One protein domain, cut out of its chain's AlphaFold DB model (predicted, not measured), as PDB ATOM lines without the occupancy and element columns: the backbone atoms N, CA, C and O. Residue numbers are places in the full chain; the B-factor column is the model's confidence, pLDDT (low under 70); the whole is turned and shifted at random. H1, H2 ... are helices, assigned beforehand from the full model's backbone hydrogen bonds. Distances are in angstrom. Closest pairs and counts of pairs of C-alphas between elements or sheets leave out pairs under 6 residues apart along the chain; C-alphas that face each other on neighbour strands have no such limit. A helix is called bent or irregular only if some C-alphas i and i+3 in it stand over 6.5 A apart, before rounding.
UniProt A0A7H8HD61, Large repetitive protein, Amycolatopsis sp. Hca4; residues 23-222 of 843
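What this domain is: This is residues 23 to 222 of the 843 residues of the protein "Large repetitive protein" of Amycolatopsis sp. Hca4 (UniProt A0A7H8HD61). Two long helical hairpins, H2 with H3 and H4 with H5, run end to end and partly overlap, making a thin rod. Short H1 crosses H4 and H5 near its middle. The printed part has 200 residues, of which 169 lie in five named helices, H1 to H5 in order along the chain, with no named strand; the class is all helix, and the whole is extended, with a radius of gyration of the C-alphas of 30.5 A and spans of 115 by 27 by 21 A.

How they stand to each other: H1, residues 28 to 39, is irregular: C-alphas 34 and 37 are 7.6 A apart. H2, residues 53 to 89, and H3, residues 93 to 118, form a hairpin; closest C-alphas Lys 87 and Gly 95, 4.9 A. Residues 54 to 66 of H2 alone touch H4, residues 121 to 167; closest C-alphas Ala 55 and Gly 129, 3.9 A. H4 and H5, residues 171 to 217, form a hairpin; closest C-alphas Val 165 and Val 174, 5.7 A. H1, H4 and H5 make an up-and-down bundle, each running against the one before. Every O i to N i+4 pair is within hydrogen-bond range in H3 and H4; H1 has 5 of 8, H2 32 of 33, H5 42 of 43.

Where its parts are: H1 begins at C-alpha 28 (-13.051, 0.752, 15.556). H2 measures 53.4 A, H4 69.3 A, and H5 69.5 A, ending at C-alpha 217 (-24.792, -14.895, -9.744).

The domain as a whole: The printed part has no cut. The link H1 to H2 is long. Residue 222 alone is under 70 pLDDT.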
ATOM      1  N   ALA A  23     -10.615  -0.532   4.219       96.44
ATOM      2  CA  ALA A  23      -9.477   0.328   4.547       96.44
ATOM      3  C   ALA A  23      -9.864   1.808   4.739       96.44
ATOM      4  O   ALA A  23      -9.082   2.577   5.304       96.44
ATOM      5  N   PHE A  24     -11.075   2.218   4.335       96.12
ATOM      6  CA  PHE A  24     -11.616   3.546   4.646       96.12
ATOM      7  C   PHE A  24     -11.896   3.765   6.144       96.12
ATOM      8  O   PHE A  24     -11.946   4.915   6.586       96.12
ATOM      9  N   PHE A  25     -12.061   2.704   6.941       96.94
ATOM     10  CA  PHE A  25     -12.348   2.818   8.372       96.94
ATOM     11  C   PHE A  25     -11.058   2.923   9.187       96.94
ATOM     12  O   PHE A  25     -10.373   1.932   9.414       96.94
ATOM     13  N   SER A  26     -10.727   4.126   9.655       97.44
ATOM     14  CA  SER A  26      -9.492   4.404  10.406       97.44
ATOM     15  C   SER A  26      -9.599   4.190  11.922       97.44
ATOM     16  O   SER A  26      -8.611   4.368  12.632       97.44
ATOM     17  N   THR A  27     -10.780   3.829  12.436       97.75
ATOM     18  CA  THR A  27     -11.038   3.587  13.870       97.75
ATOM     19  C   THR A  27     -12.101   2.506  14.073       97.75
ATOM     20  O   THR A  27     -13.005   2.377  13.243       97.75
ATOM     21  N   VAL A  28     -12.052   1.784  15.199       97.31
ATOM     22  CA  VAL A  28     -13.051   0.752  15.556       97.31
ATOM     23  C   VAL A  28     -14.475   1.335  15.547       97.31
ATOM     24  O   VAL A  28     -15.332   0.837  14.825       97.31
ATOM     25  N   GLY A  29     -14.691   2.489  16.188       97.50
ATOM     26  CA  GLY A  29     -15.990   3.178  16.175       97.50
ATOM     27  C   GLY A  29     -16.498   3.583  14.781       97.50
ATOM     28  O   GLY A  29     -17.705   3.655  14.562       97.50
ATOM     29  N   SER A  30     -15.603   3.824  13.811       97.50
ATOM     30  CA  SER A  30     -16.011   4.146  12.434       97.50
ATOM     31  C   SER A  30     -16.473   2.933  11.626       97.50
ATOM     32  O   SER A  30     -17.325   3.104  10.758       97.50
ATOM     33  N   ILE A  31     -15.958   1.731  11.917       97.62
ATOM     34  CA  ILE A  31     -16.439   0.491  11.293       97.62
ATOM     35  C   ILE A  31     -17.692  -0.028  12.021       97.62
ATOM     36  O   ILE A  31     -18.687  -0.303  11.355       97.62
ATOM     37  N   GLU A  32     -17.711  -0.015  13.363       97.19
ATOM     38  CA  GLU A  32     -18.900  -0.293  14.197       97.19
ATOM     39  C   GLU A  32     -20.123   0.519  13.735       97.19
ATOM     40  O   GLU A  32     -21.197  -0.036  13.521       97.19
ATOM     41  N   SER A  33     -19.960   1.830  13.511       96.44
ATOM     42  CA  SER A  33     -21.060   2.715  13.100       96.44
ATOM     43  C   SER A  33     -21.626   2.432  11.701       96.44
ATOM     44  O   SER A  33     -22.691   2.963  11.386       96.44
ATOM     45  N   VAL A  34     -20.938   1.661  10.852       95.88
ATOM     46  CA  VAL A  34     -21.423   1.287   9.510       95.88
ATOM     47  C   VAL A  34     -21.951  -0.144   9.477       95.88
ATOM     48  O   VAL A  34     -22.909  -0.411   8.758       95.88
ATOM     49  N   VAL A  35     -21.386  -1.053  10.277       97.00
ATOM     50  CA  VAL A  35     -21.886  -2.436  10.386       97.00
ATOM     51  C   VAL A  35     -22.971  -2.611  11.454       97.00
ATOM     52  O   VAL A  35     -23.529  -3.700  11.542       97.00
ATOM     53  N   SER A  36     -23.275  -1.560  12.230       97.19
ATOM     54  CA  SER A  36     -24.339  -1.458  13.249       97.19
ATOM     55  C   SER A  36     -25.525  -2.379  12.975       97.19
ATOM     56  O   SER A  36     -25.782  -3.308  13.734       97.19
ATOM     57  N   ASP A  37     -26.191  -2.167  11.842       95.50
ATOM     58  CA  ASP A  37     -27.475  -2.791  11.527       95.50
ATOM     59  C   ASP A  37     -27.332  -4.264  11.087       95.50
ATOM     60  O   ASP A  37     -28.327  -4.967  10.949       95.50
ATOM     61  N   LEU A  38     -26.099  -4.740  10.867       96.31
ATOM     62  CA  LEU A  38     -25.762  -6.143  10.595       96.31
ATOM     63  C   LEU A  38     -25.387  -6.901  11.878       96.31
ATOM     64  O   LEU A  38     -25.714  -8.079  12.009       96.31
ATOM     65  N   VAL A  39     -24.678  -6.238  12.803       97.81
ATOM     66  CA  VAL A  39     -24.109  -6.851  14.023       97.81
ATOM     67  C   VAL A  39     -24.984  -6.663  15.266       97.81
ATOM     68  O   VAL A  39     -24.775  -7.342  16.274       97.81
ATOM     69  N   TYR A  40     -25.991  -5.791  15.193       97.88
ATOM     70  CA  TYR A  40     -27.053  -5.633  16.183       97.88
ATOM     71  C   TYR A  40     -28.430  -5.882  15.560       97.88
ATOM     72  O   TYR A  40     -28.718  -5.462  14.443       97.88
ATOM     73  N   ASN A  41     -29.311  -6.517  16.328       97.06
ATOM     74  CA  ASN A  41     -30.730  -6.619  16.000       97.06
ATOM     75  C   ASN A  41     -31.451  -5.287  16.269       97.06
ATOM     76  O   ASN A  41     -30.994  -4.463  17.062       97.06
ATOM     77  N   ALA A  42     -32.646  -5.112  15.700       92.94
ATOM     78  CA  ALA A  42     -33.473  -3.908  15.883       92.94
ATOM     79  C   ALA A  42     -33.894  -3.594  17.344       92.94
ATOM     80  O   ALA A  42     -34.405  -2.508  17.618       92.94
ATOM     81  N   ASP A  43     -33.689  -4.523  18.285       95.69
ATOM     82  CA  ASP A  43     -33.890  -4.336  19.732       95.69
ATOM     83  C   ASP A  43     -32.601  -3.962  20.501       95.69
ATOM     84  O   ASP A  43     -32.642  -3.753  21.715       95.69
ATOM     85  N   GLY A  44     -31.463  -3.846  19.809       96.06
ATOM     86  CA  GLY A  44     -30.149  -3.547  20.384       96.06
ATOM     87  C   GLY A  44     -29.402  -4.759  20.955       96.06
ATOM     88  O   GLY A  44     -28.309  -4.589  21.496       96.06
ATOM     89  N   SER A  45     -29.946  -5.977  20.849       97.38
ATOM     90  CA  SER A  45     -29.187  -7.201  21.146       97.38
ATOM     91  C   SER A  45     -28.111  -7.461  20.085       97.38
ATOM     92  O   SER A  45     -28.256  -7.047  18.934       97.38
ATOM     93  N   LYS A  46     -27.028  -8.162  20.455       97.50
ATOM     94  CA  LYS A  46     -26.057  -8.692  19.484       97.50
ATOM     95  C   LYS A  46     -26.796  -9.579  18.469       97.50
ATOM     96  O   LYS A  46     -27.509 -10.491  18.883       97.50
ATOM     97  N   ALA A  47     -26.603  -9.334  17.176       96.44
ATOM     98  CA  ALA A  47     -26.891 -10.319  16.138       96.44
ATOM     99  C   ALA A  47     -25.748 -11.348  16.081       96.44
ATOM    100  O   ALA A  47     -24.606 -10.997  16.366       96.44
ATOM    101  N   GLY A  48     -26.039 -12.598  15.733       93.19
ATOM    102  CA  GLY A  48     -25.065 -13.697  15.705       93.19
ATOM    103  C   GLY A  48     -25.672 -14.978  15.134       93.19
ATOM    104  O   GLY A  48     -26.734 -14.930  14.513       93.19
ATOM    105  N   ALA A  49     -25.026 -16.122  15.367       91.19
ATOM    106  CA  ALA A  49     -25.334 -17.388  14.696       91.19
ATOM    107  C   ALA A  49     -26.779 -17.894  14.871       91.19
ATOM    108  O   ALA A  49     -27.246 -18.638  14.016       91.19
ATOM    109  N   SER A  50     -27.499 -17.481  15.920       90.69
ATOM    110  CA  SER A  50     -28.885 -17.897  16.195       90.69
ATOM    111  C   SER A  50     -29.958 -16.835  15.912       90.69
ATOM    112  O   SER A  50     -31.146 -17.143  15.999       90.69
ATOM    113  N   ARG A  51     -29.577 -15.580  15.621       94.19
ATOM    114  CA  ARG A  51     -30.524 -14.478  15.365       94.19
ATOM    115  C   ARG A  51     -29.841 -13.284  14.699       94.19
ATOM    116  O   ARG A  51     -28.887 -12.731  15.249       94.19
ATOM    117  N   SER A  52     -30.370 -12.830  13.569       96.81
ATOM    118  CA  SER A  52     -29.946 -11.598  12.899       96.81
ATOM    119  C   SER A  52     -31.111 -11.054  12.081       96.81
ATOM    120  O   SER A  52     -31.437 -11.591  11.023       96.81
ATOM    121  N   THR A  53     -31.707  -9.944  12.525       94.62
ATOM    122  CA  THR A  53     -32.908  -9.377  11.881       94.62
ATOM    123  C   THR A  53     -32.702  -8.968  10.416       94.62
ATOM    124  O   THR A  53     -33.678  -8.803   9.687       94.62
ATOM    125  N   VAL A  54     -31.450  -8.819   9.958       93.75
ATOM    126  CA  VAL A  54     -31.135  -8.610   8.535       93.75
ATOM    127  C   VAL A  54     -30.989  -9.934   7.783       93.75
ATOM    128  O   VAL A  54     -31.506 -10.033   6.672       93.75
ATOM    129  N   ALA A  55     -30.358 -10.965   8.356       94.94
ATOM    130  CA  ALA A  55     -30.313 -12.291   7.730       94.94
ATOM    131  C   ALA A  55     -31.723 -12.895   7.588       94.94
ATOM    132  O   ALA A  55     -32.094 -13.351   6.510       94.94
ATOM    133  N   GLU A  56     -32.549 -12.766   8.630       95.06
ATOM    134  CA  GLU A  56     -33.973 -13.132   8.648       95.06
ATOM    135  C   GLU A  56     -34.758 -12.486   7.492       95.06
ATOM    136  O   GLU A  56     -35.590 -13.139   6.858       95.06
ATOM    137  N   ALA A  57     -34.458 -11.226   7.151       95.12
ATOM    138  CA  ALA A  57     -35.076 -10.539   6.017       95.12
ATOM    139  C   ALA A  57     -34.634 -11.105   4.650       95.12
ATOM    140  O   ALA A  57     -35.427 -11.105   3.708       95.12
ATOM    141  N   TRP A  58     -33.408 -11.631   4.534       95.56
ATOM    142  CA  TRP A  58     -32.941 -12.330   3.330       95.56
ATOM    143  C   TRP A  58     -33.545 -13.738   3.194       95.56
ATOM    144  O   TRP A  58     -33.903 -14.117   2.080       95.56
ATOM    145  N   TYR A  59     -33.753 -14.478   4.290       95.75
ATOM    146  CA  TYR A  59     -34.471 -15.768   4.264       95.75
ATOM    147  C   TYR A  59     -35.969 -15.599   3.952       95.75
ATOM    148  O   TYR A  59     -36.567 -16.400   3.225       95.75
ATOM    149  N   ALA A  60     -36.587 -14.517   4.441       94.06
ATOM    150  CA  ALA A  60     -37.940 -14.135   4.043       94.06
ATOM    151  C   ALA A  60     -38.008 -13.816   2.538       94.06
ATOM    152  O   ALA A  60     -38.873 -14.343   1.839       94.06
ATOM    153  N   LEU A  61     -37.052 -13.039   2.015       93.50
ATOM    154  CA  LEU A  61     -36.963 -12.722   0.586       93.50
ATOM    155  C   LEU A  61     -36.724 -13.970  -0.283       93.50
ATOM    156  O   LEU A  61     -37.344 -14.105  -1.336       93.50
ATOM    157  N   GLU A  62     -35.883 -14.909   0.154       95.12
ATOM    158  CA  GLU A  62     -35.734 -16.223  -0.484       95.12
ATOM    159  C   GLU A  62     -37.071 -16.973  -0.560       95.12
ATOM    160  O   GLU A  62     -37.414 -17.533  -1.605       95.12
ATOM    161  N   THR A  63     -37.829 -16.981   0.538       95.81
ATOM    162  CA  THR A  63     -39.125 -17.664   0.636       95.81
ATOM    163  C   THR A  63     -40.163 -17.030  -0.295       95.81
ATOM    164  O   THR A  63     -40.868 -17.747  -1.014       95.81
ATOM    165  N   ASP A  64     -40.212 -15.698  -0.357       94.69
ATOM    166  CA  ASP A  64     -41.070 -14.949  -1.280       94.69
ATOM    167  C   ASP A  64     -40.673 -15.182  -2.749       94.69
ATOM    168  O   ASP A  64     -41.543 -15.409  -3.592       94.69
ATOM    169  N   VAL A  65     -39.373 -15.205  -3.071       94.06
ATOM    170  CA  VAL A  65     -38.880 -15.467  -4.436       94.06
ATOM    171  C   VAL A  65     -39.178 -16.900  -4.877       94.06
ATOM    172  O   VAL A  65     -39.739 -17.083  -5.955       94.06
ATOM    173  N   LYS A  66     -38.932 -17.913  -4.034       95.06
ATOM    174  CA  LYS A  66     -39.322 -19.312  -4.316       95.06
ATOM    175  C   LYS A  66     -40.838 -19.459  -4.503       95.06
ATOM    176  O   LYS A  66     -41.294 -20.236  -5.344       95.06
ATOM    177  N   SER A  67     -41.632 -18.692  -3.757       94.81
ATOM    178  CA  SER A  67     -43.094 -18.657  -3.909       94.81
ATOM    179  C   SER A  67     -43.517 -18.000  -5.231       94.81
ATOM    180  O   SER A  67     -44.431 -18.486  -5.904       94.81
ATOM    181  N   ALA A  68     -42.826 -16.938  -5.654       94.31
ATOM    182  CA  ALA A  68     -43.037 -16.284  -6.942       94.31
ATOM    183  C   ALA A  68     -42.609 -17.164  -8.134       94.31
ATOM    184  O   ALA A  68     -43.321 -17.210  -9.136       94.31
ATOM    185  N   GLU A  69     -41.509 -17.916  -8.017       94.06
ATOM    186  CA  GLU A  69     -41.062 -18.917  -8.999       94.06
ATOM    187  C   GLU A  69     -42.148 -19.992  -9.223       94.06
ATOM    188  O   GLU A  69     -42.545 -20.255 -10.361       94.06
ATOM    189  N   GLN A  70     -42.716 -20.548  -8.144       95.62
ATOM    190  CA  GLN A  70     -43.817 -21.524  -8.210       95.62
ATOM    191  C   GLN A  70     -45.117 -20.931  -8.782       95.62
ATOM    192  O   GLN A  70     -45.821 -21.584  -9.565       95.62
ATOM    193  N   ALA A  71     -45.440 -19.683  -8.432       95.44
ATOM    194  CA  ALA A  71     -46.581 -18.975  -9.002       95.44
ATOM    195  C   ALA A  71     -46.400 -18.742 -10.513       95.44
ATOM    196  O   ALA A  71     -47.336 -18.969 -11.281       95.44
ATOM    197  N   LEU A  72     -45.194 -18.370 -10.959       95.12
ATOM    198  CA  LEU A  72     -44.865 -18.163 -12.371       95.12
ATOM    199  C   LEU A  72     -44.948 -19.468 -13.177       95.12
ATOM    200  O   LEU A  72     -45.556 -19.474 -14.247       95.12
ATOM    201  N   ALA A  73     -44.444 -20.587 -12.643       96.00
ATOM    202  CA  ALA A  73     -44.637 -21.912 -13.243       96.00
ATOM    203  C   ALA A  73     -46.127 -22.242 -13.432       96.00
ATOM    204  O   ALA A  73     -46.554 -22.662 -14.510       96.00
ATOM    205  N   THR A  74     -46.933 -21.989 -12.399       96.00
ATOM    206  CA  THR A  74     -48.382 -22.226 -12.411       96.00
ATOM    207  C   THR A  74     -49.100 -21.320 -13.421       96.00
ATOM    208  O   THR A  74     -50.041 -21.755 -14.088       96.00
ATOM    209  N   VAL A  75     -48.665 -20.066 -13.582       96.56
ATOM    210  CA  VAL A  75     -49.183 -19.147 -14.609       96.56
ATOM    211  C   VAL A  75     -48.805 -19.623 -16.011       96.56
ATOM    212  O   VAL A  75     -49.688 -19.681 -16.866       96.56
ATOM    213  N   ASN A  76     -47.553 -20.025 -16.245       96.50
ATOM    214  CA  ASN A  76     -47.089 -20.525 -17.543       96.50
ATOM    215  C   ASN A  76     -47.860 -21.784 -17.970       96.50
ATOM    216  O   ASN A  76     -48.393 -21.833 -19.079       96.50
ATOM    217  N   GLU A  77     -48.021 -22.764 -17.075       97.31
ATOM    218  CA  GLU A  77     -48.758 -24.002 -17.360       97.31
ATOM    219  C   GLU A  77     -50.243 -23.731 -17.685       97.31
ATOM    220  O   GLU A  77     -50.808 -24.305 -18.621       97.31
ATOM    221  N   ASN A  78     -50.887 -22.816 -16.952       96.56
ATOM    222  CA  ASN A  78     -52.273 -22.426 -17.220       96.56
ATOM    223  C   ASN A  78     -52.415 -21.583 -18.494       96.56
ATOM    224  O   ASN A  78     -53.379 -21.771 -19.240       96.56
ATOM    225  N   PHE A  79     -51.460 -20.700 -18.789       97.19
ATOM    226  CA  PHE A  79     -51.452 -19.925 -20.025       97.19
ATOM    227  C   PHE A  79     -51.265 -20.843 -21.239       97.19
ATOM    228  O   PHE A  79     -52.058 -20.757 -22.172       97.19
ATOM    229  N   ALA A  80     -50.341 -21.808 -21.193       96.81
ATOM    230  CA  ALA A  80     -50.163 -22.818 -22.239       96.81
ATOM    231  C   ALA A  80     -51.459 -23.599 -22.539       96.81
ATOM    232  O   ALA A  80     -51.843 -23.756 -23.704       96.81
ATOM    233  N   LYS A  81     -52.190 -24.025 -21.495       97.50
ATOM    234  CA  LYS A  81     -53.508 -24.680 -21.627       97.50
ATOM    235  C   LYS A  81     -54.536 -23.777 -22.324       97.50
ATOM    236  O   LYS A  81     -55.252 -24.249 -23.207       97.50
ATOM    237  N   GLN A  82     -54.598 -22.490 -21.969       97.50
ATOM    238  CA  GLN A  82     -55.532 -21.531 -22.578       97.50
ATOM    239  C   GLN A  82     -55.148 -21.161 -24.017       97.50
ATOM    240  O   GLN A  82     -56.018 -21.110 -24.884       97.50
ATOM    241  N   VAL A  83     -53.857 -20.969 -24.309       95.44
ATOM    242  CA  VAL A  83     -53.351 -20.719 -25.670       95.44
ATOM    243  C   VAL A  83     -53.710 -21.877 -26.592       95.44
ATOM    244  O   VAL A  83     -54.214 -21.639 -27.691       95.44
ATOM    245  N   LYS A  84     -53.547 -23.123 -26.128       95.50
ATOM    246  CA  LYS A  84     -54.021 -24.299 -26.859       95.50
ATOM    247  C   LYS A  84     -55.540 -24.265 -27.062       95.50
ATOM    248  O   LYS A  84     -55.983 -24.362 -28.197       95.50
ATOM    249  N   ALA A  85     -56.331 -24.081 -26.003       96.12
ATOM    250  CA  ALA A  85     -57.794 -24.097 -26.101       96.12
ATOM    251  C   ALA A  85     -58.359 -23.019 -27.051       96.12
ATOM    252  O   ALA A  85     -59.317 -23.278 -27.774       96.12
ATOM    253  N   VAL A  86     -57.755 -21.826 -27.087       96.12
ATOM    254  CA  VAL A  86     -58.143 -20.754 -28.019       96.12
ATOM    255  C   VAL A  86     -57.660 -21.049 -29.443       96.12
ATOM    256  O   VAL A  86     -58.410 -20.813 -30.386       96.12
ATOM    257  N   LYS A  87     -56.459 -21.617 -29.624       95.38
ATOM    258  CA  LYS A  87     -55.969 -22.061 -30.940       95.38
ATOM    259  C   LYS A  87     -56.843 -23.172 -31.531       95.38
ATOM    260  O   LYS A  87     -57.216 -23.082 -32.694       95.38
ATOM    261  N   ASP A  88     -57.220 -24.162 -30.727       94.31
ATOM    262  CA  ASP A  88     -58.094 -25.273 -31.128       94.31
ATOM    263  C   ASP A  88     -59.532 -24.793 -31.457       94.31
ATOM    264  O   ASP A  88     -60.262 -25.477 -32.171       94.31
ATOM    265  N   ALA A  89     -59.936 -23.607 -30.977       97.00
ATOM    266  CA  ALA A  89     -61.231 -22.975 -31.258       97.00
ATOM    267  C   ALA A  89     -61.209 -21.935 -32.405       97.00
ATOM    268  O   ALA A  89     -62.271 -21.469 -32.824       97.00
ATOM    269  N   LEU A  90     -60.030 -21.549 -32.907       96.06
ATOM    270  CA  LEU A  90     -59.857 -20.578 -33.992       96.06
ATOM    271  C   LEU A  90     -59.322 -21.277 -35.248       96.06
ATOM    272  O   LEU A  90     -58.121 -21.466 -35.412       96.06
ATOM    273  N   GLU A  91     -60.208 -21.638 -36.175       91.19
ATOM    274  CA  GLU A  91     -59.794 -22.319 -37.407       91.19
ATOM    275  C   GLU A  91     -59.004 -21.409 -38.373       91.19
ATOM    276  O   GLU A  91     -59.339 -20.243 -38.607       91.19
ATOM    277  N   GLY A  92     -57.972 -21.982 -39.001       94.75
ATOM    278  CA  GLY A  92     -57.176 -21.349 -40.056       94.75
ATOM    279  C   GLY A  92     -56.238 -20.233 -39.580       94.75
ATOM    280  O   GLY A  92     -55.877 -20.141 -38.406       94.75
ATOM    281  N   ALA A  93     -55.852 -19.358 -40.513       94.62
ATOM    282  CA  ALA A  93     -54.774 -18.376 -40.337       94.62
ATOM    283  C   ALA A  93     -54.932 -17.425 -39.130       94.62
ATOM    284  O   ALA A  93     -53.945 -16.887 -38.637       94.62
ATOM    285  N   ALA A  94     -56.158 -17.217 -38.633       90.81
ATOM    286  CA  ALA A  94     -56.398 -16.422 -37.429       90.81
ATOM    287  C   ALA A  94     -55.945 -17.144 -36.143       90.81
ATOM    288  O   ALA A  94     -55.348 -16.512 -35.273       90.81
ATOM    289  N   GLY A  95     -56.187 -18.455 -36.031       94.31
ATOM    290  CA  GLY A  95     -55.703 -19.269 -34.911       94.31
ATOM    291  C   GLY A  95     -54.218 -19.596 -35.006       94.31
ATOM    292  O   GLY A  95     -53.548 -19.695 -33.980       94.31
ATOM    293  N   GLU A  96     -53.676 -19.693 -36.224       94.12
ATOM    294  CA  GLU A  96     -52.230 -19.794 -36.454       94.12
ATOM    295  C   GLU A  96     -51.515 -18.535 -35.940       94.12
ATOM    296  O   GLU A  96     -50.686 -18.644 -35.038       94.12
ATOM    297  N   ALA A  97     -51.917 -17.342 -36.399       92.94
ATOM    298  CA  ALA A  97     -51.315 -16.074 -35.974       92.94
ATOM    299  C   ALA A  97     -51.512 -15.767 -34.474       92.94
ATOM    300  O   ALA A  97     -50.591 -15.281 -33.816       92.94
ATOM    301  N   PHE A  98     -52.686 -16.079 -33.904       94.81
ATOM    302  CA  PHE A  98     -52.889 -16.003 -32.451       94.81
ATOM    303  C   PHE A  98     -51.955 -16.969 -31.707       94.81
ATOM    304  O   PHE A  98     -51.328 -16.591 -30.717       94.81
ATOM    305  N   GLY A  99     -51.850 -18.209 -32.195       94.31
ATOM    306  CA  GLY A  99     -51.016 -19.247 -31.606       94.31
ATOM    307  C   GLY A  99     -49.538 -18.874 -31.596       94.31
ATOM    308  O   GLY A  99     -48.891 -19.047 -30.568       94.31
ATOM    309  N   GLU A 100     -49.011 -18.329 -32.694       93.75
ATOM    310  CA  GLU A 100     -47.628 -17.837 -32.777       93.75
ATOM    311  C   GLU A 100     -47.367 -16.712 -31.767       93.75
ATOM    312  O   GLU A 100     -46.449 -16.815 -30.953       93.75
ATOM    313  N   TYR A 101     -48.216 -15.676 -31.758       92.75
ATOM    314  CA  TYR A 101     -48.082 -14.529 -30.855       92.75
ATOM    315  C   TYR A 101     -48.128 -14.937 -29.376       92.75
ATOM    316  O   TYR A 101     -47.262 -14.558 -28.586       92.75
ATOM    317  N   ALA A 102     -49.114 -15.748 -28.990       94.62
ATOM    318  CA  ALA A 102     -49.272 -16.156 -27.601       94.62
ATOM    319  C   ALA A 102     -48.212 -17.187 -27.159       94.62
ATOM    320  O   ALA A 102     -47.780 -17.155 -26.007       94.62
ATOM    321  N   THR A 103     -47.715 -18.034 -28.071       93.94
ATOM    322  CA  THR A 103     -46.559 -18.912 -27.799       93.94
ATOM    323  C   THR A 103     -45.271 -18.102 -27.611       93.94
ATOM    324  O   THR A 103     -44.461 -18.455 -26.760       93.94
ATOM    325  N   ALA A 104     -45.080 -16.985 -28.324       90.50
ATOM    326  CA  ALA A 104     -43.927 -16.106 -28.105       90.50
ATOM    327  C   ALA A 104     -43.947 -15.438 -26.713       90.50
ATOM    328  O   ALA A 104     -42.907 -15.352 -26.052       90.50
ATOM    329  N   ILE A 105     -45.130 -15.023 -26.237       91.31
ATOM    330  CA  ILE A 105     -45.316 -14.515 -24.866       91.31
ATOM    331  C   ILE A 105     -45.015 -15.613 -23.840       91.31
ATOM    332  O   ILE A 105     -44.220 -15.384 -22.929       91.31
ATOM    333  N   LEU A 106     -45.600 -16.806 -24.014       93.44
ATOM    334  CA  LEU A 106     -45.350 -17.958 -23.142       93.44
ATOM    335  C   LEU A 106     -43.850 -18.252 -23.052       93.44
ATOM    336  O   LEU A 106     -43.314 -18.277 -21.952       93.44
ATOM    337  N   LYS A 107     -43.159 -18.354 -24.193       92.44
ATOM    338  CA  LYS A 107     -41.716 -18.618 -24.257       92.44
ATOM    339  C   LYS A 107     -40.882 -17.566 -23.523       92.44
ATOM    340  O   LYS A 107     -39.917 -17.917 -22.860       92.44
ATOM    341  N   THR A 108     -41.249 -16.286 -23.600       89.62
ATOM    342  CA  THR A 108     -40.544 -15.223 -22.855       89.62
ATOM    343  C   THR A 108     -40.746 -15.379 -21.341       89.62
ATOM    344  O   THR A 108     -39.814 -15.189 -20.565       89.62
ATOM    345  N   SER A 109     -41.946 -15.784 -20.913       93.00
ATOM    346  CA  SER A 109     -42.265 -16.072 -19.508       93.00
ATOM    347  C   SER A 109     -41.595 -17.362 -19.000       93.00
ATOM    348  O   SER A 109     -41.162 -17.440 -17.848       93.00
ATOM    349  N   GLU A 110     -41.456 -18.368 -19.866       93.44
ATOM    350  CA  GLU A 110     -40.692 -19.592 -19.615       93.44
ATOM    351  C   GLU A 110     -39.188 -19.303 -19.519       93.44
ATOM    352  O   GLU A 110     -38.553 -19.811 -18.606       93.44
ATOM    353  N   GLU A 111     -38.623 -18.439 -20.370       89.50
ATOM    354  CA  GLU A 111     -37.212 -18.019 -20.304       89.50
ATOM    355  C   GLU A 111     -36.878 -17.246 -19.015       89.50
ATOM    356  O   GLU A 111     -35.794 -17.429 -18.454       89.50
ATOM    357  N   VAL A 112     -37.803 -16.426 -18.500       90.38
ATOM    358  CA  VAL A 112     -37.652 -15.768 -17.187       90.38
ATOM    359  C   VAL A 112     -37.699 -16.794 -16.053       90.38
ATOM    360  O   VAL A 112     -36.806 -16.795 -15.206       90.38
ATOM    361  N   TYR A 113     -38.683 -17.700 -16.056       93.94
ATOM    362  CA  TYR A 113     -38.787 -18.780 -15.067       93.94
ATOM    363  C   TYR A 113     -37.548 -19.694 -15.068       93.94
ATOM    364  O   TYR A 113     -36.963 -19.953 -14.017       93.94
ATOM    365  N   ASP A 114     -37.099 -20.116 -16.251       92.06
ATOM    366  CA  ASP A 114     -35.874 -20.890 -16.441       92.06
ATOM    367  C   ASP A 114     -34.653 -20.147 -15.896       92.06
ATOM    368  O   ASP A 114     -33.789 -20.770 -15.285       92.06
ATOM    369  N   THR A 115     -34.564 -18.830 -16.107       89.25
ATOM    370  CA  THR A 115     -33.448 -18.021 -15.601       89.25
ATOM    371  C   THR A 115     -33.443 -17.994 -14.075       89.25
ATOM    372  O   THR A 115     -32.398 -18.260 -13.487       89.25
ATOM    373  N   LEU A 116     -34.596 -17.747 -13.441       91.75
ATOM    374  CA  LEU A 116     -34.745 -17.756 -11.980       91.75
ATOM    375  C   LEU A 116     -34.335 -19.111 -11.379       91.75
ATOM    376  O   LEU A 116     -33.431 -19.181 -10.545       91.75
ATOM    377  N   MET A 117     -34.915 -20.201 -11.893       93.12
ATOM    378  CA  MET A 117     -34.676 -21.561 -11.404       93.12
ATOM    379  C   MET A 117     -33.242 -22.048 -11.657       93.12
ATOM    380  O   MET A 117     -32.606 -22.594 -10.757       93.12
ATOM    381  N   LYS A 118     -32.693 -21.851 -12.866       90.81
ATOM    382  CA  LYS A 118     -31.349 -22.347 -13.239       90.81
ATOM    383  C   LYS A 118     -30.216 -21.561 -12.581       90.81
ATOM    384  O   LYS A 118     -29.112 -22.087 -12.474       90.81
ATOM    385  N   LYS A 119     -30.478 -20.327 -12.139       90.19
ATOM    386  CA  LYS A 119     -29.576 -19.535 -11.288       90.19
ATOM    387  C   LYS A 119     -29.914 -19.606  -9.798       90.19
ATOM    388  O   LYS A 119     -29.219 -18.976  -9.010       90.19
ATOM    389  N   GLN A 120     -30.930 -20.384  -9.417       93.88
ATOM    390  CA  GLN A 120     -31.358 -20.576  -8.031       93.88
ATOM    391  C   GLN A 120     -31.518 -19.231  -7.298       93.88
ATOM    392  O   GLN A 120     -30.897 -19.012  -6.258       93.88
ATOM    393  N   PHE A 121     -32.287 -18.295  -7.870       93.25
ATOM    394  CA  PHE A 121     -32.359 -16.912  -7.374       93.25
ATOM    395  C   PHE A 121     -32.746 -16.842  -5.893       93.25
ATOM    396  O   PHE A 121     -32.043 -16.183  -5.127       93.25
ATOM    397  N   GLY A 122     -33.784 -17.577  -5.476       93.88
ATOM    398  CA  GLY A 122     -34.152 -17.687  -4.061       93.88
ATOM    399  C   GLY A 122     -32.988 -18.165  -3.182       93.88
ATOM    400  O   GLY A 122     -32.602 -17.467  -2.249       93.88
ATOM    401  N   THR A 123     -32.360 -19.296  -3.522       95.12
ATOM    402  CA  THR A 123     -31.216 -19.853  -2.769       95.12
ATOM    403  C   THR A 123     -30.015 -18.907  -2.728       95.12
ATOM    404  O   THR A 123     -29.320 -18.814  -1.720       95.12
ATOM    405  N   THR A 124     -29.758 -18.162  -3.804       94.31
ATOM    406  CA  THR A 124     -28.678 -17.166  -3.850       94.31
ATOM    407  C   THR A 124     -28.958 -15.990  -2.906       94.31
ATOM    408  O   THR A 124     -28.025 -15.479  -2.290       94.31
ATOM    409  N   MET A 125     -30.227 -15.609  -2.716       93.25
ATOM    410  CA  MET A 125     -30.639 -14.612  -1.718       93.25
ATOM    411  C   MET A 125     -30.565 -15.156  -0.284       93.25
ATOM    412  O   MET A 125     -30.009 -14.479   0.578       93.25
ATOM    413  N   GLY A 126     -31.002 -16.396  -0.037       94.88
ATOM    414  CA  GLY A 126     -30.845 -17.066   1.263       94.88
ATOM    415  C   GLY A 126     -29.382 -17.166   1.696       94.88
ATOM    416  O   GLY A 126     -29.009 -16.782   2.803       94.88
ATOM    417  N   ASN A 127     -28.506 -17.530   0.758       94.94
ATOM    418  CA  ASN A 127     -27.060 -17.509   0.954       94.94
ATOM    419  C   ASN A 127     -26.517 -16.123   1.366       94.94
ATOM    420  O   ASN A 127     -25.540 -16.054   2.112       94.94
ATOM    421  N   VAL A 128     -27.095 -15.003   0.913       94.56
ATOM    422  CA  VAL A 128     -26.692 -13.666   1.402       94.56
ATOM    423  C   VAL A 128     -27.082 -13.477   2.875       94.56
ATOM    424  O   VAL A 128     -26.287 -12.917   3.629       94.56
ATOM    425  N   GLY A 129     -28.218 -14.028   3.313       95.31
ATOM    426  CA  GLY A 129     -28.580 -14.123   4.732       95.31
ATOM    427  C   GLY A 129     -27.524 -14.865   5.555       95.31
ATOM    428  O   GLY A 129     -26.972 -14.291   6.495       95.31
ATOM    429  N   HIS A 130     -27.138 -16.077   5.134       95.50
ATOM    430  CA  HIS A 130     -26.116 -16.870   5.834       95.50
ATOM    431  C   HIS A 130     -24.750 -16.156   5.916       95.50
ATOM    432  O   HIS A 130     -24.069 -16.248   6.936       95.50
ATOM    433  N   ALA A 131     -24.354 -15.386   4.890       95.44
ATOM    434  CA  ALA A 131     -23.152 -14.537   4.949       95.44
ATOM    435  C   ALA A 131     -23.233 -13.468   6.049       95.44
ATOM    436  O   ALA A 131     -22.256 -13.237   6.759       95.44
ATOM    437  N   ILE A 132     -24.386 -12.808   6.183       95.75
ATOM    438  CA  ILE A 132     -24.605 -11.746   7.171       95.75
ATOM    439  C   ILE A 132     -24.648 -12.331   8.589       95.75
ATOM    440  O   ILE A 132     -24.050 -11.756   9.494       95.75
ATOM    441  N   GLN A 133     -25.272 -13.499   8.770       96.19
ATOM    442  CA  GLN A 133     -25.327 -14.231  10.042       96.19
ATOM    443  C   GLN A 133     -23.932 -14.697  10.497       96.19
ATOM    444  O   GLN A 133     -23.531 -14.412  11.626       96.19
ATOM    445  N   ALA A 134     -23.150 -15.311   9.602       96.12
ATOM    446  CA  ALA A 134     -21.774 -15.726   9.887       96.12
ATOM    447  C   ALA A 134     -20.832 -14.533  10.150       96.12
ATOM    448  O   ALA A 134     -19.987 -14.592  11.043       96.12
ATOM    449  N   PHE A 135     -20.997 -13.424   9.418       97.44
ATOM    450  CA  PHE A 135     -20.265 -12.184   9.683       97.44
ATOM    451  C   PHE A 135     -20.613 -11.590  11.055       97.44
ATOM    452  O   PHE A 135     -19.704 -11.209  11.790       97.44
ATOM    453  N   ALA A 136     -21.900 -11.524  11.411       97.69
ATOM    454  CA  ALA A 136     -22.346 -10.988  12.695       97.69
ATOM    455  C   ALA A 136     -21.818 -11.815  13.876       97.69
ATOM    456  O   ALA A 136     -21.401 -11.244  14.882       97.69
ATOM    457  N   ASP A 137     -21.762 -13.143  13.744       96.81
ATOM    458  CA  ASP A 137     -21.188 -13.998  14.781       96.81
ATOM    459  C   ASP A 137     -19.666 -13.819  14.904       96.81
ATOM    460  O   ASP A 137     -19.159 -13.459  15.971       96.81
ATOM    461  N   GLY A 138     -18.937 -13.946  13.786       97.19
ATOM    462  CA  GLY A 138     -17.483 -13.762  13.742       97.19
ATOM    463  C   GLY A 138     -17.030 -12.376  14.222       97.19
ATOM    464  O   GLY A 138     -16.003 -12.257  14.892       97.19
ATOM    465  N   TRP A 139     -17.827 -11.333  13.970       98.12
ATOM    466  CA  TRP A 139     -17.625  -9.992  14.526       98.12
ATOM    467  C   TRP A 139     -17.549 -10.015  16.058       98.12
ATOM    468  O   TRP A 139     -16.620  -9.465  16.660       98.12
ATOM    469  N   TRP A 140     -18.489 -10.698  16.715       97.88
ATOM    470  CA  TRP A 140     -18.504 -10.795  18.171       97.88
ATOM    471  C   TRP A 140     -17.425 -11.714  18.730       97.88
ATOM    472  O   TRP A 140     -16.862 -11.377  19.775       97.88
ATOM    473  N   GLN A 141     -17.076 -12.795  18.027       97.44
ATOM    474  CA  GLN A 141     -15.923 -13.629  18.378       97.44
ATOM    475  C   GLN A 141     -14.625 -12.799  18.402       97.44
ATOM    476  O   GLN A 141     -13.889 -12.840  19.388       97.44
ATOM    477  N   ILE A 142     -14.383 -11.967  17.379       97.81
ATOM    478  CA  ILE A 142     -13.218 -11.063  17.301       97.81
ATOM    479  C   ILE A 142     -13.206 -10.059  18.470       97.81
ATOM    480  O   ILE A 142     -12.172  -9.868  19.122       97.81
ATOM    481  N   HIS A 143     -14.349  -9.441  18.786       97.69
ATOM    482  CA  HIS A 143     -14.462  -8.505  19.911       97.69
ATOM    483  C   HIS A 143     -14.176  -9.164  21.271       97.69
ATOM    484  O   HIS A 143     -13.404  -8.620  22.067       97.69
ATOM    485  N   ASP A 144     -14.783 -10.318  21.561       97.00
ATOM    486  CA  ASP A 144     -14.617 -10.979  22.858       97.00
ATOM    487  C   ASP A 144     -13.232 -11.661  22.991       97.00
ATOM    488  O   ASP A 144     -12.653 -11.640  24.081       97.00
ATOM    489  N   ALA A 145     -12.608 -12.105  21.890       96.00
ATOM    490  CA  ALA A 145     -11.200 -12.519  21.860       96.00
ATOM    491  C   ALA A 145     -10.235 -11.349  22.147       96.00
ATOM    492  O   ALA A 145      -9.377 -11.447  23.029       96.00
ATOM    493  N   SER A 146     -10.405 -10.200  21.478       96.56
ATOM    494  CA  SER A 146      -9.597  -8.990  21.727       96.56
ATOM    495  C   SER A 146      -9.713  -8.509  23.180       96.56
ATOM    496  O   SER A 146      -8.727  -8.120  23.813       96.56
ATOM    497  N   LYS A 147     -10.912  -8.605  23.761       97.62
ATOM    498  CA  LYS A 147     -11.185  -8.317  25.175       97.62
ATOM    499  C   LYS A 147     -10.483  -9.294  26.126       97.62
ATOM    500  O   LYS A 147      -9.923  -8.843  27.127       97.62
ATOM    501  N   ALA A 148     -10.459 -10.593  25.818       96.31
ATOM    502  CA  ALA A 148      -9.733 -11.594  26.602       96.31
ATOM    503  C   ALA A 148      -8.214 -11.334  26.596       96.31
ATOM    504  O   ALA A 148      -7.597 -11.254  27.661       96.31
ATOM    505  N   VAL A 149      -7.626 -11.086  25.418       95.50
ATOM    506  CA  VAL A 149      -6.201 -10.736  25.277       95.50
ATOM    507  C   VAL A 149      -5.874  -9.433  26.018       95.50
ATOM    508  O   VAL A 149      -4.893  -9.375  26.761       95.50
ATOM    509  N   ARG A 150      -6.724  -8.399  25.910       97.25
ATOM    510  CA  ARG A 150      -6.556  -7.132  26.648       97.25
ATOM    511  C   ARG A 150      -6.560  -7.350  28.163       97.25
ATOM    512  O   ARG A 150      -5.738  -6.752  28.858       97.25
ATOM    513  N   ALA A 151      -7.431  -8.217  28.683       97.31
ATOM    514  CA  ALA A 151      -7.465  -8.562  30.104       97.31
ATOM    515  C   ALA A 151      -6.195  -9.313  30.547       97.31
ATOM    516  O   ALA A 151      -5.604  -8.964  31.570       97.31
ATOM    517  N   GLN A 152      -5.730 -10.289  29.758       96.88
ATOM    518  CA  GLN A 152      -4.489 -11.022  30.023       96.88
ATOM    519  C   GLN A 152      -3.274 -10.083  30.064       96.88
ATOM    520  O   GLN A 152      -2.530 -10.097  31.044       96.88
ATOM    521  N   LEU A 153      -3.109  -9.217  29.058       96.06
ATOM    522  CA  LEU A 153      -2.008  -8.250  28.994       96.06
ATOM    523  C   LEU A 153      -2.076  -7.217  30.131       96.06
ATOM    524  O   LEU A 153      -1.054  -6.939  30.759       96.06
ATOM    525  N   THR A 154      -3.270  -6.716  30.466       97.50
ATOM    526  CA  THR A 154      -3.475  -5.811  31.615       97.50
ATOM    527  C   THR A 154      -3.021  -6.473  32.917       97.50
ATOM    528  O   THR A 154      -2.248  -5.885  33.675       97.50
ATOM    529  N   ASN A 155      -3.436  -7.721  33.159       96.75
ATOM    530  CA  ASN A 155      -3.023  -8.491  34.332       96.75
ATOM    531  C   ASN A 155      -1.502  -8.721  34.359       96.75
ATOM    532  O   ASN A 155      -0.888  -8.604  35.420       96.75
ATOM    533  N   SER A 156      -0.873  -8.990  33.209       97.12
ATOM    534  CA  SER A 156       0.584  -9.139  33.093       97.12
ATOM    535  C   SER A 156       1.346  -7.847  33.413       97.12
ATOM    536  O   SER A 156       2.327  -7.895  34.158       97.12
ATOM    537  N   ILE A 157       0.888  -6.693  32.911       97.50
ATOM    538  CA  ILE A 157       1.475  -5.374  33.212       97.50
ATOM    539  C   ILE A 157       1.339  -5.066  34.710       97.50
ATOM    540  O   ILE A 157       2.323  -4.718  35.363       97.50
ATOM    541  N   VAL A 158       0.149  -5.270  35.287       97.06
ATOM    542  CA  VAL A 158      -0.113  -5.031  36.716       97.06
ATOM    543  C   VAL A 158       0.722  -5.954  37.612       97.06
ATOM    544  O   VAL A 158       1.301  -5.482  38.589       97.06
ATOM    545  N   ALA A 159       0.855  -7.242  37.282       97.44
ATOM    546  CA  ALA A 159       1.689  -8.175  38.045       97.44
ATOM    547  C   ALA A 159       3.186  -7.816  37.972       97.44
ATOM    548  O   ALA A 159       3.888  -7.848  38.986       97.44
ATOM    549  N   ASN A 160       3.681  -7.415  36.797       97.25
ATOM    550  CA  ASN A 160       5.048  -6.916  36.630       97.25
ATOM    551  C   ASN A 160       5.281  -5.656  37.488       97.25
ATOM    552  O   ASN A 160       6.231  -5.596  38.269       97.25
ATOM    553  N   ALA A 161       4.357  -4.694  37.436       97.75
ATOM    554  CA  ALA A 161       4.408  -3.480  38.241       97.75
ATOM    555  C   ALA A 161       4.401  -3.754  39.753       97.75
ATOM    556  O   ALA A 161       5.195  -3.167  40.483       97.75
ATOM    557  N   GLN A 162       3.557  -4.675  40.230       97.94
ATOM    558  CA  GLN A 162       3.525  -5.084  41.639       97.94
ATOM    559  C   GLN A 162       4.872  -5.666  42.091       97.94
ATOM    560  O   GLN A 162       5.374  -5.289  43.150       97.94
ATOM    561  N   ASN A 163       5.500  -6.511  41.267       97.69
ATOM    562  CA  ASN A 163       6.835  -7.052  41.541       97.69
ATOM    563  C   ASN A 163       7.914  -5.954  41.567       97.69
ATOM    564  O   ASN A 163       8.767  -5.949  42.454       97.69
ATOM    565  N   GLN A 164       7.863  -4.989  40.641       97.69
ATOM    566  CA  GLN A 164       8.791  -3.852  40.628       97.69
ATOM    567  C   GLN A 164       8.601  -2.927  41.842       97.69
ATOM    568  O   GLN A 164       9.586  -2.505  42.446       97.69
ATOM    569  N   VAL A 165       7.357  -2.650  42.252       98.12
ATOM    570  CA  VAL A 165       7.047  -1.848  43.450       98.12
ATOM    571  C   VAL A 165       7.492  -2.568  44.725       98.12
ATOM    572  O   VAL A 165       8.054  -1.928  45.610       98.12
ATOM    573  N   ALA A 166       7.332  -3.892  44.810       97.44
ATOM    574  CA  ALA A 166       7.843  -4.690  45.928       97.44
ATOM    575  C   ALA A 166       9.385  -4.711  46.005       97.44
ATOM    576  O   ALA A 166       9.943  -4.871  47.091       97.44
ATOM    577  N   ALA A 167      10.076  -4.524  44.875       97.12
ATOM    578  CA  ALA A 167      11.534  -4.403  44.800       97.12
ATOM    579  C   ALA A 167      12.057  -2.957  44.969       97.12
ATOM    580  O   ALA A 167      13.268  -2.754  45.109       97.12
ATOM    581  N   ALA A 168      11.180  -1.947  44.951       98.19
ATOM    582  CA  ALA A 168      11.559  -0.541  45.027       98.19
ATOM    583  C   ALA A 168      12.069  -0.158  46.430       98.19
ATOM    584  O   ALA A 168      11.440  -0.433  47.449       98.19
ATOM    585  N   GLN A 169      13.208   0.534  46.482       98.19
ATOM    586  CA  GLN A 169      13.857   0.966  47.729       98.19
ATOM    587  C   GLN A 169      13.581   2.440  48.066       98.19
ATOM    588  O   GLN A 169      13.966   2.921  49.131       98.19
ATOM    589  N   THR A 170      12.946   3.181  47.152       98.19
ATOM    590  CA  THR A 170      12.734   4.633  47.242       98.19
ATOM    591  C   THR A 170      11.372   5.037  46.679       98.19
ATOM    592  O   THR A 170      10.844   4.387  45.777       98.19
ATOM    593  N   ALA A 171      10.821   6.153  47.166       97.38
ATOM    594  CA  ALA A 171       9.565   6.701  46.650       97.38
ATOM    595  C   ALA A 171       9.663   7.077  45.158       97.38
ATOM    596  O   ALA A 171       8.736   6.812  44.402       97.38
ATOM    597  N   GLN A 172      10.811   7.607  44.719       97.44
ATOM    598  CA  GLN A 172      11.062   7.980  43.322       97.44
ATOM    599  C   GLN A 172      11.034   6.777  42.366       97.44
ATOM    600  O   GLN A 172      10.627   6.917  41.215       97.44
ATOM    601  N   GLN A 173      11.437   5.586  42.824       97.50
ATOM    602  CA  GLN A 173      11.280   4.358  42.037       97.50
ATOM    603  C   GLN A 173       9.801   3.987  41.884       97.50
ATOM    604  O   GLN A 173       9.373   3.716  40.770       97.50
ATOM    605  N   VAL A 174       9.006   4.044  42.961       97.69
ATOM    606  CA  VAL A 174       7.555   3.769  42.904       97.69
ATOM    607  C   VAL A 174       6.827   4.769  41.997       97.69
ATOM    608  O   VAL A 174       5.985   4.367  41.201       97.69
ATOM    609  N   GLU A 175       7.191   6.052  42.055       97.38
ATOM    610  CA  GLU A 175       6.669   7.102  41.169       97.38
ATOM    611  C   GLU A 175       7.023   6.834  39.693       97.38
ATOM    612  O   GLU A 175       6.149   6.886  38.829       97.38
ATOM    613  N   THR A 176       8.272   6.438  39.411       97.50
ATOM    614  CA  THR A 176       8.724   6.049  38.061       97.50
ATOM    615  C   THR A 176       7.963   4.828  37.535       97.50
ATOM    616  O   THR A 176       7.497   4.845  36.399       97.50
ATOM    617  N   ILE A 177       7.786   3.783  38.356       97.69
ATOM    618  CA  ILE A 177       7.033   2.574  37.979       97.69
ATOM    619  C   ILE A 177       5.564   2.927  37.714       97.69
ATOM    620  O   ILE A 177       5.002   2.495  36.713       97.69
ATOM    621  N   SER A 178       4.948   3.758  38.563       97.75
ATOM    622  CA  SER A 178       3.561   4.194  38.373       97.75
ATOM    623  C   SER A 178       3.366   4.975  37.071       97.75
ATOM    624  O   SER A 178       2.333   4.808  36.430       97.75
ATOM    625  N   ALA A 179       4.333   5.807  36.674       97.12
ATOM    626  CA  ALA A 179       4.296   6.516  35.398       97.12
ATOM    627  C   ALA A 179       4.489   5.564  34.204       97.12
ATOM    628  O   ALA A 179       3.777   5.682  33.207       97.12
ATOM    629  N   GLN A 180       5.403   4.592  34.318       97.44
ATOM    630  CA  GLN A 180       5.635   3.592  33.273       97.44
ATOM    631  C   GLN A 180       4.393   2.725  33.029       97.44
ATOM    632  O   GLN A 180       4.036   2.510  31.879       97.44
ATOM    633  N   VAL A 181       3.675   2.311  34.080       98.00
ATOM    634  CA  VAL A 181       2.433   1.522  33.951       98.00
ATOM    635  C   VAL A 181       1.364   2.243  33.133       98.00
ATOM    636  O   VAL A 181       0.683   1.602  32.339       98.00
ATOM    637  N   THR A 182       1.213   3.563  33.284       97.88
ATOM    638  CA  THR A 182       0.283   4.336  32.443       97.88
ATOM    639  C   THR A 182       0.707   4.291  30.975       97.88
ATOM    640  O   THR A 182      -0.113   3.971  30.121       97.88
ATOM    641  N   VAL A 183       1.994   4.510  30.685       97.56
ATOM    642  CA  VAL A 183       2.536   4.443  29.315       97.56
ATOM    643  C   VAL A 183       2.393   3.040  28.713       97.56
ATOM    644  O   VAL A 183       2.020   2.914  27.546       97.56
ATOM    645  N   ASP A 184       2.638   1.988  29.495       97.06
ATOM    646  CA  ASP A 184       2.507   0.594  29.063       97.06
ATOM    647  C   ASP A 184       1.045   0.243  28.742       97.06
ATOM    648  O   ASP A 184       0.778  -0.389  27.720       97.06
ATOM    649  N   LEU A 185       0.089   0.685  29.570       97.62
ATOM    650  CA  LEU A 185      -1.347   0.460  29.355       97.62
ATOM    651  C   LEU A 185      -1.904   1.267  28.173       97.62
ATOM    652  O   LEU A 185      -2.690   0.719  27.396       97.62
ATOM    653  N   ASP A 186      -1.480   2.519  27.985       97.56
ATOM    654  CA  ASP A 186      -1.863   3.338  26.824       97.56
ATOM    655  C   ASP A 186      -1.292   2.749  25.519       97.56
ATOM    656  O   ASP A 186      -1.991   2.644  24.506       97.56
ATOM    657  N   THR A 187      -0.036   2.284  25.550       96.56
ATOM    658  CA  THR A 187       0.627   1.625  24.411       96.56
ATOM    659  C   THR A 187      -0.034   0.286  24.078       96.56
ATOM    660  O   THR A 187      -0.346   0.019  22.918       96.56
ATOM    661  N   MET A 188      -0.309  -0.543  25.091       97.25
ATOM    662  CA  MET A 188      -1.055  -1.797  24.946       97.25
ATOM    663  C   MET A 188      -2.443  -1.543  24.347       97.25
ATOM    664  O   MET A 188      -2.822  -2.223  23.398       97.25
ATOM    665  N   THR A 189      -3.184  -0.559  24.860       96.62
ATOM    666  CA  THR A 189      -4.523  -0.201  24.367       96.62
ATOM    667  C   THR A 189      -4.471   0.216  22.899       96.62
ATOM    668  O   THR A 189      -5.179  -0.365  22.083       96.62
ATOM    669  N   THR A 190      -3.554   1.120  22.538       96.94
ATOM    670  CA  THR A 190      -3.361   1.582  21.153       96.94
ATOM    671  C   THR A 190      -3.038   0.426  20.198       96.94
ATOM    672  O   THR A 190      -3.607   0.337  19.107       96.94
ATOM    673  N   ASN A 191      -2.166  -0.498  20.612       96.38
ATOM    674  CA  ASN A 191      -1.812  -1.675  19.816       96.38
ATOM    675  C   ASN A 191      -2.993  -2.653  19.677       96.38
ATOM    676  O   ASN A 191      -3.242  -3.151  18.580       96.38
ATOM    677  N   MET A 192      -3.747  -2.895  20.756       97.06
ATOM    678  CA  MET A 192      -4.924  -3.772  20.751       97.06
ATOM    679  C   MET A 192      -6.081  -3.206  19.921       97.06
ATOM    680  O   MET A 192      -6.744  -3.968  19.224       97.06
ATOM    681  N   ASP A 193      -6.312  -1.892  19.958       96.94
ATOM    682  CA  ASP A 193      -7.326  -1.227  19.131       96.94
ATOM    683  C   ASP A 193      -6.924  -1.231  17.643       96.94
ATOM    684  O   ASP A 193      -7.777  -1.391  16.773       96.94
ATOM    685  N   THR A 194      -5.621  -1.135  17.344       97.50
ATOM    686  CA  THR A 194      -5.082  -1.252  15.974       97.50
ATOM    687  C   THR A 194      -5.213  -2.678  15.427       97.50
ATOM    688  O   THR A 194      -5.586  -2.854  14.267       97.50
ATOM    689  N   ALA A 195      -4.934  -3.698  16.246       97.12
ATOM    690  CA  ALA A 195      -5.131  -5.100  15.878       97.12
ATOM    691  C   ALA A 195      -6.620  -5.409  15.656       97.12
ATOM    692  O   ALA A 195      -6.993  -5.848  14.571       97.12
ATOM    693  N   LEU A 196      -7.474  -5.054  16.625       98.06
ATOM    694  CA  LEU A 196      -8.928  -5.208  16.537       98.06
ATOM    695  C   LEU A 196      -9.489  -4.550  15.270       98.06
ATOM    696  O   LEU A 196     -10.236  -5.189  14.537       98.06
ATOM    697  N   LEU A 197      -9.090  -3.312  14.961       98.25
ATOM    698  CA  LEU A 197      -9.513  -2.647  13.727       98.25
ATOM    699  C   LEU A 197      -9.137  -3.453  12.477       98.25
ATOM    700  O   LEU A 197      -9.975  -3.604  11.592       98.25
ATOM    701  N   LYS A 198      -7.912  -3.986  12.401       98.19
ATOM    702  CA  LYS A 198      -7.462  -4.785  11.253       98.19
ATOM    703  C   LYS A 198      -8.268  -6.079  11.109       98.19
ATOM    704  O   LYS A 198      -8.632  -6.445   9.996       98.19
ATOM    705  N   ASP A 199      -8.581  -6.752  12.210       97.94
ATOM    706  CA  ASP A 199      -9.325  -8.015  12.178       97.94
ATOM    707  C   ASP A 199     -10.801  -7.797  11.802       97.94
ATOM    708  O   ASP A 199     -11.341  -8.518  10.961       97.94
ATOM    709  N   LEU A 200     -11.422  -6.725  12.305       98.06
ATOM    710  CA  LEU A 200     -12.764  -6.295  11.895       98.06
ATOM    711  C   LEU A 200     -12.801  -5.826  10.425       98.06
ATOM    712  O   LEU A 200     -13.758  -6.123   9.707       98.06
ATOM    713  N   GLN A 201     -11.750  -5.150   9.941       97.94
ATOM    714  CA  GLN A 201     -11.580  -4.824   8.519       97.94
ATOM    715  C   GLN A 201     -11.488  -6.092   7.655       97.94
ATOM    716  O   GLN A 201     -12.136  -6.159   6.611       97.94
ATOM    717  N   ASN A 202     -10.729  -7.107   8.087       97.75
ATOM    718  CA  ASN A 202     -10.622  -8.388   7.381       97.75
ATOM    719  C   ASN A 202     -11.989  -9.096   7.304       97.75
ATOM    720  O   ASN A 202     -12.386  -9.535   6.224       97.75
ATOM    721  N   ALA A 203     -12.731  -9.156   8.416       97.38
ATOM    722  CA  ALA A 203     -14.068  -9.751   8.469       97.38
ATOM    723  C   ALA A 203     -15.068  -9.027   7.548       97.38
ATOM    724  O   ALA A 203     -15.791  -9.666   6.781       97.38
ATOM    725  N   LEU A 204     -15.066  -7.688   7.554       97.44
ATOM    726  CA  LEU A 204     -15.914  -6.888   6.667       97.44
ATOM    727  C   LEU A 204     -15.516  -7.052   5.188       97.44
ATOM    728  O   LEU A 204     -16.382  -7.113   4.315       97.44
ATOM    729  N   GLY A 205     -14.220  -7.190   4.898       96.44
ATOM    730  CA  GLY A 205     -13.717  -7.507   3.560       96.44
ATOM    731  C   GLY A 205     -14.152  -8.891   3.073       96.44
ATOM    732  O   GLY A 205     -14.533  -9.039   1.911       96.44
ATOM    733  N   ALA A 206     -14.175  -9.888   3.962       96.12
ATOM    734  CA  ALA A 206     -14.684 -11.224   3.664       96.12
ATOM    735  C   ALA A 206     -16.191 -11.200   3.350       96.12
ATOM    736  O   ALA A 206     -16.599 -11.760   2.329       96.12
ATOM    737  N   LEU A 207     -17.003 -10.486   4.145       96.00
ATOM    738  CA  LEU A 207     -18.424 -10.261   3.844       96.00
ATOM    739  C   LEU A 207     -18.603  -9.581   2.477       96.00
ATOM    740  O   LEU A 207     -19.396 -10.046   1.659       96.00
ATOM    741  N   GLY A 208     -17.837  -8.522   2.194       94.81
ATOM    742  CA  GLY A 208     -17.856  -7.838   0.899       94.81
ATOM    743  C   GLY A 208     -17.505  -8.761  -0.271       94.81
ATOM    744  O   GLY A 208     -18.150  -8.706  -1.317       94.81
ATOM    745  N   GLY A 209     -16.526  -9.652  -0.096       93.50
ATOM    746  CA  GLY A 209     -16.173 -10.680  -1.076       93.50
ATOM    747  C   GLY A 209     -17.306 -11.681  -1.324       93.50
ATOM    748  O   GLY A 209     -17.672 -11.921  -2.476       93.50
ATOM    749  N   GLN A 210     -17.907 -12.221  -0.257       93.25
ATOM    750  CA  GLN A 210     -19.034 -13.157  -0.357       93.25
ATOM    751  C   GLN A 210     -20.267 -12.508  -1.003       93.25
ATOM    752  O   GLN A 210     -20.870 -13.104  -1.898       93.25
ATOM    753  N   TYR A 211     -20.602 -11.276  -0.606       91.25
ATOM    754  CA  TYR A 211     -21.705 -10.508  -1.183       91.25
ATOM    755  C   TYR A 211     -21.480 -10.244  -2.674       91.25
ATOM    756  O   TYR A 211     -22.351 -10.556  -3.478       91.25
ATOM    757  N   ASN A 212     -20.303  -9.743  -3.069       88.88
ATOM    758  CA  ASN A 212     -20.000  -9.466  -4.476       88.88
ATOM    759  C   ASN A 212     -20.001 -10.736  -5.342       88.88
ATOM    760  O   ASN A 212     -20.453 -10.685  -6.485       88.88
ATOM    761  N   SER A 213     -19.541 -11.872  -4.806       89.81
ATOM    762  CA  SER A 213     -19.605 -13.163  -5.503       89.81
ATOM    763  C   SER A 213     -21.058 -13.594  -5.746       89.81
ATOM    764  O   SER A 213     -21.460 -13.820  -6.885       89.81
ATOM    765  N   ARG A 214     -21.892 -13.599  -4.696       89.12
ATOM    766  CA  ARG A 214     -23.308 -14.009  -4.776       89.12
ATOM    767  C   ARG A 214     -24.152 -13.027  -5.600       89.12
ATOM    768  O   ARG A 214     -25.012 -13.444  -6.371       89.12
ATOM    769  N   ALA A 215     -23.855 -11.730  -5.534       82.06
ATOM    770  CA  ALA A 215     -24.480 -10.708  -6.372       82.06
ATOM    771  C   ALA A 215     -24.098 -10.821  -7.862       82.06
ATOM    772  O   ALA A 215     -24.869 -10.380  -8.711       82.06
ATOM    773  N   ALA A 216     -22.955 -11.429  -8.205       82.56
ATOM    774  CA  ALA A 216     -22.599 -11.719  -9.596       82.56
ATOM    775  C   ALA A 216     -23.384 -12.914 -10.180       82.56
ATOM    776  O   ALA A 216     -23.568 -12.989 -11.398       82.56
ATOM    777  N   ASP A 217     -23.883 -13.820  -9.333       84.06
ATOM    778  CA  ASP A 217     -24.792 -14.895  -9.744       84.06
ATOM    779  C   ASP A 217     -26.242 -14.428  -9.934       84.06
ATOM    780  O   ASP A 217     -26.942 -14.964 -10.802       84.06
ATOM    781  N   LEU A 218     -26.659 -13.382  -9.208       83.19
ATOM    782  CA  LEU A 218     -27.923 -12.662  -9.405       83.19
ATOM    783  C   LEU A 218     -27.893 -11.827 -10.701       83.19
ATOM    784  O   LEU A 218     -27.722 -10.608 -10.698       83.19
ATOM    785  N   VAL A 219     -28.077 -12.504 -11.837       74.50
ATOM    786  CA  VAL A 219     -28.154 -11.883 -13.171       74.50
ATOM    787  C   VAL A 219     -29.220 -10.769 -13.199       74.50
ATOM    788  O   VAL A 219     -30.338 -10.994 -12.738       74.50
ATOM    789  N   PRO A 220     -28.955  -9.588 -13.792       77.56
ATOM    790  CA  PRO A 220     -29.975  -8.550 -13.938       77.56
ATOM    791  C   PRO A 220     -31.219  -9.058 -14.688       77.56
ATOM    792  O   PRO A 220     -31.151  -9.422 -15.865       77.56
ATOM    793  N   LEU A 221     -32.363  -9.079 -13.998       73.31
ATOM    794  CA  LEU A 221     -33.639  -9.550 -14.534       73.31
ATOM    795  C   LEU A 221     -34.274  -8.476 -15.426       73.31
ATOM    796  O   LEU A 221     -35.000  -7.599 -14.962       73.31
ATOM    797  N   TYR A 222     -34.016  -8.561 -16.732       68.25
ATOM    798  CA  TYR A 222     -34.652  -7.710 -17.739       68.25
ATOM    799  C   TYR A 222     -36.106  -8.137 -17.988       68.25
ATOM    800  O   TYR A 222     -36.414  -8.809 -18.975       68.25
TER     801      TYR A 222